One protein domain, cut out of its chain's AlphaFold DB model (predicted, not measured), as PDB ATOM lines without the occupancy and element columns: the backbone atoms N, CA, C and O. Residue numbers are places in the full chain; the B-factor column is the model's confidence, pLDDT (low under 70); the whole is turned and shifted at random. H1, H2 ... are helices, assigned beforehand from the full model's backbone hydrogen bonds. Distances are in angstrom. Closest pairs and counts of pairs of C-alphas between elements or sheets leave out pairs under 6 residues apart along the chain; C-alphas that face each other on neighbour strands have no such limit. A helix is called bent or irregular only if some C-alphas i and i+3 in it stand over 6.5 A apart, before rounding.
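What this domain is: This is residues 7 to 71 of the 78 residues of an uncharacterized protein of Thalassolituus oleivorans MIL-1 (UniProt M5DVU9). The longest helix, H3, is a long arm that splays away from H2 like one leg of a V, while H1 and H2 run side by side as a helical hairpin; together the three make a flat zigzag. H3 meets H2 near the turn between them, and residues 54 to 71, most of them in H3, stick out with nothing packed on them. You are reading 65 printed residues with three named helices, H1, H2 and H3 in chain order, and no named strand; the class is all helix. The whole is only just loose, close to extended, with a radius of gyration of the C-alphas of 15.7 A, and it is only just flat, with spans of 47 by 31 by 7 A.

How they stand to each other: Start with H3, residues 46 to 69, and look back to H2, residues 26 to 44. These two touch, and the closest C-alphas are those of Gly 42 and Ile 49, 6.0 A apart. H2 touches H3 with residues 38 to 42 alone, and H3 touches H2 with residues 48 to 49 alone. The two helices form a helical hairpin, opposite ways at a steep tilt of 43 degrees, with their centres 17.4 A apart. On from H2, look to H1, residues 7 to 22, which touches it; the closest C-alphas are those of Phe 19 and Ile 29, 6.7 A apart. H1 and H2 form a helical hairpin too, opposite ways at a shallow tilt of 7 degrees, with their centres 11.2 A apart. H1 and H3 are apart. In H1 every O i to N i+4 pair is within hydrogen-bond range; in H2 it is 14 of 15 pairs and in H3 18 of 20.

Where its parts are: Find C-alpha 46 at (138.804, 116.120, 179.337); from there H3 runs 34.9 A to C-alpha 69 at (157.256, 109.468, 208.246). H2 runs 27.5 A from Arg 26 to Trp 44. H1 begins at C-alpha 7, at (127.100, 125.860, 177.133), and measures 21.4 A to Val 22. It is neither bent nor irregular, but only just: C-alphas 19 and 22 are 6.3 A apart.

The domain as a whole: The two C-alphas farthest apart are those of Phe 9 and His 71, 49.3 A. Without residues 54 to 71, which stand free, the body has 47 residues and spans 33 by 24 by 7 A. The printed part runs from residue 7 to 71 and has no cut. Both links are tight: three residues between H1 and H2, one between H2 and H3. In the B-factor column the mean pLDDT of the printed part is 82.1, and residues 70 to 71 are under 70.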
ATOM      1  N   ILE A   7     126.756 126.839 176.095       77.62
ATOM      2  CA  ILE A   7     127.100 125.860 177.133       77.62
ATOM      3  C   ILE A   7     127.605 126.533 178.420       77.62
ATOM      4  O   ILE A   7     127.269 126.072 179.510       77.62
ATOM      5  N   PHE A   8     128.346 127.646 178.320       79.81
ATOM      6  CA  PHE A   8     128.796 128.415 179.486       79.81
ATOM      7  C   PHE A   8     127.613 128.987 180.268       79.81
ATOM      8  O   PHE A   8     127.554 128.847 181.485       79.81
ATOM      9  N   PHE A   9     126.656 129.597 179.564       83.81
ATOM     10  CA  PHE A   9     125.477 130.196 180.187       83.81
ATOM     11  C   PHE A   9     124.620 129.153 180.898       83.81
ATOM     12  O   PHE A   9     124.190 129.392 182.024       83.81
ATOM     13  N   TRP A  10     124.414 127.986 180.280       84.06
ATOM     14  CA  TRP A  10     123.656 126.905 180.908       84.06
ATOM     15  C   TRP A  10     124.353 126.373 182.164       84.06
ATOM     16  O   TRP A  10     123.729 126.222 183.214       84.06
ATOM     17  N   PHE A  11     125.668 126.155 182.082       85.75
ATOM     18  CA  PHE A  11     126.474 125.741 183.224       85.75
ATOM     19  C   PHE A  11     126.433 126.775 184.355       85.75
ATOM     20  O   PHE A  11     126.180 126.421 185.506       85.75
ATOM     21  N   PHE A  12     126.629 128.054 184.028       86.25
ATOM     22  CA  PHE A  12     126.618 129.152 184.988       86.25
ATOM     23  C   PHE A  12     125.249 129.311 185.656       86.25
ATOM     24  O   PHE A  12     125.189 129.446 186.874       86.25
ATOM     25  N   ALA A  13     124.156 129.233 184.893       88.62
ATOM     26  CA  ALA A  13     122.800 129.302 185.432       88.62
ATOM     27  C   ALA A  13     122.526 128.156 186.418       88.62
ATOM     28  O   ALA A  13     122.121 128.408 187.553       88.62
ATOM     29  N   CYS A  14     122.820 126.908 186.031       87.44
ATOM     30  CA  CYS A  14     122.704 125.756 186.927       87.44
ATOM     31  C   CYS A  14     123.564 125.927 188.185       87.44
ATOM     32  O   CYS A  14     123.063 125.766 189.298       87.44
ATOM     33  N   PHE A  15     124.840 126.288 188.024       87.38
ATOM     34  CA  PHE A  15     125.762 126.502 189.138       87.38
ATOM     35  C   PHE A  15     125.259 127.579 190.098       87.38
ATOM     36  O   PHE A  15     125.280 127.373 191.307       87.38
ATOM     37  N   PHE A  16     124.782 128.706 189.575       87.62
ATOM     38  CA  PHE A  16     124.319 129.827 190.382       87.62
ATOM     39  C   PHE A  16     123.084 129.467 191.214       87.62
ATOM     40  O   PHE A  16     123.021 129.823 192.395       87.62
ATOM     41  N   VAL A  17     122.140 128.717 190.630       88.06
ATOM     42  CA  VAL A  17     120.961 128.200 191.344       88.06
ATOM     43  C   VAL A  17     121.381 127.207 192.425       88.06
ATOM     44  O   VAL A  17     120.964 127.337 193.574       88.06
ATOM     45  N   LEU A  18     122.247 126.246 192.095       85.06
ATOM     46  CA  LEU A  18     122.750 125.269 193.060       85.06
ATOM     47  C   LEU A  18     123.496 125.951 194.220       85.06
ATOM     48  O   LEU A  18     123.230 125.648 195.381       85.06
ATOM     49  N   PHE A  19     124.388 126.895 193.919       83.88
ATOM     50  CA  PHE A  19     125.197 127.608 194.906       83.88
ATOM     51  C   PHE A  19     124.352 128.461 195.862       83.88
ATOM     52  O   PHE A  19     124.610 128.439 197.061       83.88
ATOM     53  N   ASN A  20     123.347 129.189 195.360       79.44
ATOM     54  CA  ASN A  20     122.546 130.093 196.194       79.44
ATOM     55  C   ASN A  20     121.382 129.406 196.918       79.44
ATOM     56  O   ASN A  20     121.071 129.789 198.042       79.44
ATOM     57  N   PHE A  21     120.710 128.439 196.286       76.38
ATOM     58  CA  PHE A  21     119.432 127.923 196.793       76.38
ATOM     59  C   PHE A  21     119.500 126.519 197.401       76.38
ATOM     60  O   PHE A  21     118.650 126.184 198.222       76.38
ATOM     61  N   VAL A  22     120.474 125.685 197.022       73.06
ATOM     62  CA  VAL A  22     120.459 124.254 197.388       73.06
ATOM     63  C   VAL A  22     121.356 123.942 198.589       73.06
ATOM     64  O   VAL A  22     121.051 123.042 199.374       73.06
ATOM     65  N   PHE A  23     122.452 124.679 198.780       70.50
ATOM     66  CA  PHE A  23     123.453 124.347 199.794       70.50
ATOM     67  C   PHE A  23     123.575 125.430 200.867       70.50
ATOM     68  O   PHE A  23     124.208 126.455 200.659       70.50
ATOM     69  N   VAL A  24     123.011 125.161 202.048       72.62
ATOM     70  CA  VAL A  24     123.148 126.021 203.243       72.62
ATOM     71  C   VAL A  24     124.425 125.685 204.034       72.62
ATOM     72  O   VAL A  24     125.022 126.542 204.685       72.62
ATOM     73  N   ASP A  25     124.897 124.439 203.944       83.00
ATOM     74  CA  ASP A  25     126.073 123.976 204.682       83.00
ATOM     75  C   ASP A  25     127.383 124.330 203.970       83.00
ATOM     76  O   ASP A  25     127.623 123.907 202.833       83.00
ATOM     77  N   ARG A  26     128.312 124.974 204.693       80.69
ATOM     78  CA  ARG A  26     129.656 125.330 204.187       80.69
ATOM     79  C   ARG A  26     130.395 124.150 203.554       80.69
ATOM     80  O   ARG A  26     131.048 124.313 202.530       80.69
ATOM     81  N   ARG A  27     130.276 122.950 204.134       83.56
ATOM     82  CA  ARG A  27     130.933 121.744 203.606       83.56
ATOM     83  C   ARG A  27     130.389 121.375 202.223       83.56
ATOM     84  O   ARG A  27     131.175 121.061 201.337       83.56
ATOM     85  N   LYS A  28     129.071 121.453 202.018       83.56
ATOM     86  CA  LYS A  28     128.439 121.125 200.731       83.56
ATOM     87  C   LYS A  28     128.785 122.158 199.656       83.56
ATOM     88  O   LYS A  28     129.054 121.772 198.525       83.56
ATOM     89  N   ILE A  29     128.874 123.437 200.029       85.50
ATOM     90  CA  ILE A  29     129.316 124.516 199.132       85.50
ATOM     91  C   ILE A  29     130.745 124.265 198.631       85.50
ATOM     92  O   ILE A  29     130.999 124.383 197.437       85.50
ATOM     93  N   ILE A  30     131.670 123.869 199.516       86.75
ATOM     94  CA  ILE A  30     133.058 123.556 199.130       86.75
ATOM     95  C   ILE A  30     133.094 122.400 198.125       86.75
ATOM     96  O   ILE A  30     133.729 122.517 197.079       86.75
ATOM     97  N   TRP A  31     132.378 121.306 198.404       85.75
ATOM     98  CA  TRP A  31     132.297 120.174 197.476       85.75
ATOM     99  C   TRP A  31     131.677 120.568 196.136       85.75
ATOM    100  O   TRP A  31     132.188 120.169 195.092       85.75
ATOM    101  N   LEU A  32     130.630 121.394 196.145       87.19
ATOM    102  CA  LEU A  32     130.038 121.922 194.923       87.19
ATOM    103  C   LEU A  32     131.037 122.768 194.128       87.19
ATOM    104  O   LEU A  32     131.118 122.603 192.916       87.19
ATOM    105  N   LEU A  33     131.817 123.636 194.777       86.44
ATOM    106  CA  LEU A  33     132.849 124.423 194.098       86.44
ATOM    107  C   LEU A  33     133.889 123.531 193.417       86.44
ATOM    108  O   LEU A  33     134.240 123.786 192.269       86.44
ATOM    109  N   VAL A  34     134.354 122.486 194.103       85.50
ATOM    110  CA  VAL A  34     135.352 121.550 193.563       85.50
ATOM    111  C   VAL A  34     134.783 120.745 192.394       85.50
ATOM    112  O   VAL A  34     135.422 120.621 191.356       85.50
ATOM    113  N   ILE A  35     133.567 120.216 192.529       85.81
ATOM    114  CA  ILE A  35     132.924 119.443 191.459       85.81
ATOM    115  C   ILE A  35     132.625 120.345 190.260       85.81
ATOM    116  O   ILE A  35     132.896 119.977 189.120       85.81
ATOM    117  N   SER A  36     132.101 121.541 190.519       86.31
ATOM    118  CA  SER A  36     131.811 122.539 189.496       86.31
ATOM    119  C   SER A  36     133.076 122.942 188.744       86.31
ATOM    120  O   SER A  36     133.071 122.942 187.516       86.31
ATOM    121  N   SER A  37     134.188 123.200 189.440       82.69
ATOM    122  CA  SER A  37     135.450 123.537 188.778       82.69
ATOM    123  C   SER A  37     135.953 122.390 187.898       82.69
ATOM    124  O   SER A  37     136.378 122.639 186.769       82.69
ATOM    125  N   LEU A  38     135.817 121.138 188.349       83.38
ATOM    126  CA  LEU A  38     136.160 119.957 187.555       83.38
ATOM    127  C   LEU A  38     135.293 119.825 186.299       83.38
ATOM    128  O   LEU A  38     135.823 119.605 185.211       83.38
ATOM    129  N   ILE A  39     133.971 119.962 186.434       81.62
ATOM    130  CA  ILE A  39     133.028 119.873 185.310       81.62
ATOM    131  C   ILE A  39     133.299 121.003 184.318       81.62
ATOM    132  O   ILE A  39     133.391 120.756 183.117       81.62
ATOM    133  N   PHE A  40     133.493 122.225 184.814       80.75
ATOM    134  CA  PHE A  40     133.803 123.385 183.993       80.75
ATOM    135  C   PHE A  40     135.054 123.153 183.142       80.75
ATOM    136  O   PHE A  40     135.011 123.281 181.917       80.75
ATOM    137  N   TYR A  41     136.150 122.713 183.762       76.69
ATOM    138  CA  TYR A  41     137.375 122.368 183.041       76.69
ATOM    139  C   TYR A  41     137.197 121.167 182.106       76.69
ATOM    140  O   TYR A  41     137.767 121.138 181.013       76.69
ATOM    141  N   GLY A  42     136.370 120.201 182.496       75.25
ATOM    142  CA  GLY A  42     136.119 118.999 181.717       75.25
ATOM    143  C   GLY A  42     135.351 119.204 180.438       75.25
ATOM    144  O   GLY A  42     135.672 118.583 179.426       75.25
ATOM    145  N   THR A  43     134.396 120.129 180.452       73.56
ATOM    146  CA  THR A  43     133.715 120.555 179.227       73.56
ATOM    147  C   THR A  43     134.671 121.203 178.225       73.56
ATOM    148  O   THR A  43     134.354 121.257 177.039       73.56
ATOM    149  N   TRP A  44     135.846 121.665 178.668       71.88
ATOM    150  CA  TRP A  44     136.818 122.308 177.796       71.88
ATOM    151  C   TRP A  44     137.840 121.339 177.196       71.88
ATOM    152  O   TRP A  44     138.036 121.335 175.982       71.88
ATOM    153  N   ASN A  45     138.488 120.512 178.020       70.62
ATOM    154  CA  ASN A  45     139.376 119.452 177.546       70.62
ATOM    155  C   ASN A  45     139.537 118.367 178.620       70.62
ATOM    156  O   ASN A  45     140.268 118.526 179.600       70.62
ATOM    157  N   TYR A  46     138.862 117.242 178.403       73.56
ATOM    158  CA  TYR A  46     138.804 116.120 179.337       73.56
ATOM    159  C   TYR A  46     140.168 115.466 179.617       73.56
ATOM    160  O   TYR A  46     140.359 114.928 180.707       73.56
ATOM    161  N   ASN A  47     141.134 115.549 178.687       77.50
ATOM    162  CA  ASN A  47     142.467 114.954 178.864       77.50
ATOM    163  C   ASN A  47     143.203 115.563 180.061       77.50
ATOM    164  O   ASN A  47     143.921 114.871 180.780       77.50
ATOM    165  N   PHE A  48     142.989 116.857 180.306       75.94
ATOM    166  CA  PHE A  48     143.641 117.547 181.409       75.94
ATOM    167  C   PHE A  48     142.981 117.270 182.759       75.94
ATOM    168  O   PHE A  48     143.678 117.357 183.762       75.94
ATOM    169  N   ILE A  49     141.700 116.873 182.820       79.75
ATOM    170  CA  ILE A  49     141.075 116.503 184.105       79.75
ATOM    171  C   ILE A  49     141.789 115.302 184.711       79.75
ATOM    172  O   ILE A  49     142.123 115.328 185.891       79.75
ATOM    173  N   ALA A  50     142.008 114.256 183.910       81.06
ATOM    174  CA  ALA A  50     142.648 113.038 184.389       81.06
ATOM    175  C   ALA A  50     144.042 113.351 184.943       81.06
ATOM    176  O   ALA A  50     144.369 112.909 186.039       81.06
ATOM    177  N   LEU A  51     144.812 114.190 184.238       82.62
ATOM    178  CA  LEU A  51     146.112 114.665 184.714       82.62
ATOM    179  C   LEU A  51     146.007 115.466 186.020       82.62
ATOM    180  O   LEU A  51     146.793 115.244 186.933       82.62
ATOM    181  N   LEU A  52     145.049 116.389 186.117       82.56
ATOM    182  CA  LEU A  52     144.911 117.308 187.251       82.56
ATOM    183  C   LEU A  52     144.453 116.567 188.514       82.56
ATOM    184  O   LEU A  52     145.025 116.752 189.585       82.56
ATOM    185  N   VAL A  53     143.478 115.664 188.378       84.69
ATOM    186  CA  VAL A  53     143.015 114.793 189.468       84.69
ATOM    187  C   VAL A  53     144.113 113.827 189.889       84.69
ATOM    188  O   VAL A  53     144.341 113.652 191.083       84.69
ATOM    189  N   PHE A  54     144.817 113.221 188.930       88.06
ATOM    190  CA  PHE A  54     145.923 112.319 189.230       88.06
ATOM    191  C   PHE A  54     147.063 113.042 189.953       88.06
ATOM    192  O   PHE A  54     147.559 112.524 190.947       88.06
ATOM    193  N   SER A  55     147.427 114.253 189.520       88.50
ATOM    194  CA  SER A  55     148.433 115.081 190.195       88.50
ATOM    195  C   SER A  55     148.000 115.434 191.612       88.50
ATOM    196  O   SER A  55     148.748 115.188 192.547       88.50
ATOM    197  N   ALA A  56     146.772 115.927 191.797       86.44
ATOM    198  CA  ALA A  56     146.271 116.297 193.118       86.44
ATOM    199  C   ALA A  56     146.208 115.094 194.077       86.44
ATOM    200  O   ALA A  56     146.530 115.218 195.258       86.44
ATOM    201  N   LEU A  57     145.821 113.916 193.576       91.12
ATOM    202  CA  LEU A  57     145.844 112.675 194.351       91.12
ATOM    203  C   LEU A  57     147.271 112.239 194.678       91.12
ATOM    204  O   LEU A  57     147.534 111.857 195.815       91.12
ATOM    205  N   ALA A  58     148.187 112.298 193.712       90.69
ATOM    206  CA  ALA A  58     149.589 111.976 193.934       90.69
ATOM    207  C   ALA A  58     150.198 112.899 194.996       90.69
ATOM    208  O   ALA A  58     150.785 112.402 195.956       90.69
ATOM    209  N   ASP A  59     149.975 114.210 194.888       88.81
ATOM    210  CA  ASP A  59     150.430 115.206 195.860       88.81
ATOM    211  C   ASP A  59     149.862 114.923 197.256       88.81
ATOM    212  O   ASP A  59     150.602 114.929 198.239       88.81
ATOM    213  N   TYR A  60     148.570 114.590 197.354       89.69
ATOM    214  CA  TYR A  60     147.932 114.232 198.623       89.69
ATOM    215  C   TYR A  60     148.528 112.960 199.243       89.69
ATOM    216  O   TYR A  60     148.828 112.930 200.437       89.69
ATOM    217  N   LEU A  61     148.745 111.911 198.444       90.81
ATOM    218  CA  LEU A  61     149.339 110.654 198.909       90.81
ATOM    219  C   LEU A  61     150.800 110.831 199.335       90.81
ATOM    220  O   LEU A  61     151.236 110.216 200.311       90.81
ATOM    221  N   ILE A  62     151.560 111.658 198.616       90.12
ATOM    222  CA  ILE A  62     152.939 111.999 198.971       90.12
ATOM    223  C   ILE A  62     152.946 112.788 200.279       90.12
ATOM    224  O   ILE A  62     153.668 112.403 201.194       90.12
ATOM    225  N   ALA A  63     152.117 113.825 200.406       88.25
ATOM    226  CA  ALA A  63     152.002 114.617 201.628       88.25
ATOM    227  C   ALA A  63     151.638 113.743 202.839       88.25
ATOM    228  O   ALA A  63     152.299 113.827 203.870       88.25
ATOM    229  N   GLN A  64     150.675 112.830 202.686       86.62
ATOM    230  CA  GLN A  64     150.288 111.896 203.743       86.62
ATOM    231  C   GLN A  64     151.439 110.963 204.147       86.62
ATOM    232  O   GLN A  64     151.649 110.715 205.333       86.62
ATOM    233  N   LYS A  65     152.214 110.449 203.181       85.62
ATOM    234  CA  LYS A  65     153.398 109.622 203.470       85.62
ATOM    235  C   LYS A  65     154.512 110.421 204.139       85.62
ATOM    236  O   LYS A  65     155.185 109.884 205.015       85.62
ATOM    237  N   VAL A  66     154.715 111.670 203.735       85.00
ATOM    238  CA  VAL A  66     155.689 112.576 204.350       85.00
ATOM    239  C   VAL A  66     155.285 112.894 205.788       85.00
ATOM    240  O   VAL A  66     156.129 112.826 206.672       85.00
ATOM    241  N   GLU A  67     154.010 113.171 206.053       83.62
ATOM    242  CA  GLU A  67     153.493 113.408 207.406       83.62
ATOM    243  C   GLU A  67     153.601 112.153 208.287       83.62
ATOM    244  O   GLU A  67     154.075 112.236 209.417       83.62
ATOM    245  N   ALA A  68     153.276 110.974 207.746       79.50
ATOM    246  CA  ALA A  68     153.400 109.703 208.460       79.50
ATOM    247  C   ALA A  68     154.855 109.331 208.812       79.50
ATOM    248  O   ALA A  68     155.088 108.710 209.845       79.50
ATOM    249  N   ASN A  69     155.831 109.703 207.974       74.50
ATOM    250  CA  ASN A  69     157.256 109.468 208.246       74.50
ATOM    251  C   ASN A  69     157.914 110.597 209.059       74.50
ATOM    252  O   ASN A  69     158.950 110.366 209.669       74.50
ATOM    253  N   ASN A  70     157.311 111.788 209.134       63.38
ATOM    254  CA  ASN A  70     157.766 112.901 209.981       63.38
ATOM    255  C   ASN A  70     157.256 112.808 211.433       63.38
ATOM    256  O   ASN A  70     157.173 113.813 212.134       63.38
ATOM    257  N   HIS A  71     156.965 111.598 211.917       54.41
ATOM    258  CA  HIS A  71     156.778 111.323 213.344       54.41
ATOM    259  C   HIS A  71     158.096 111.356 214.148       54.41
ATOM    260  O   HIS A  71     158.107 110.979 215.319       54.41
TER     261      HIS A  71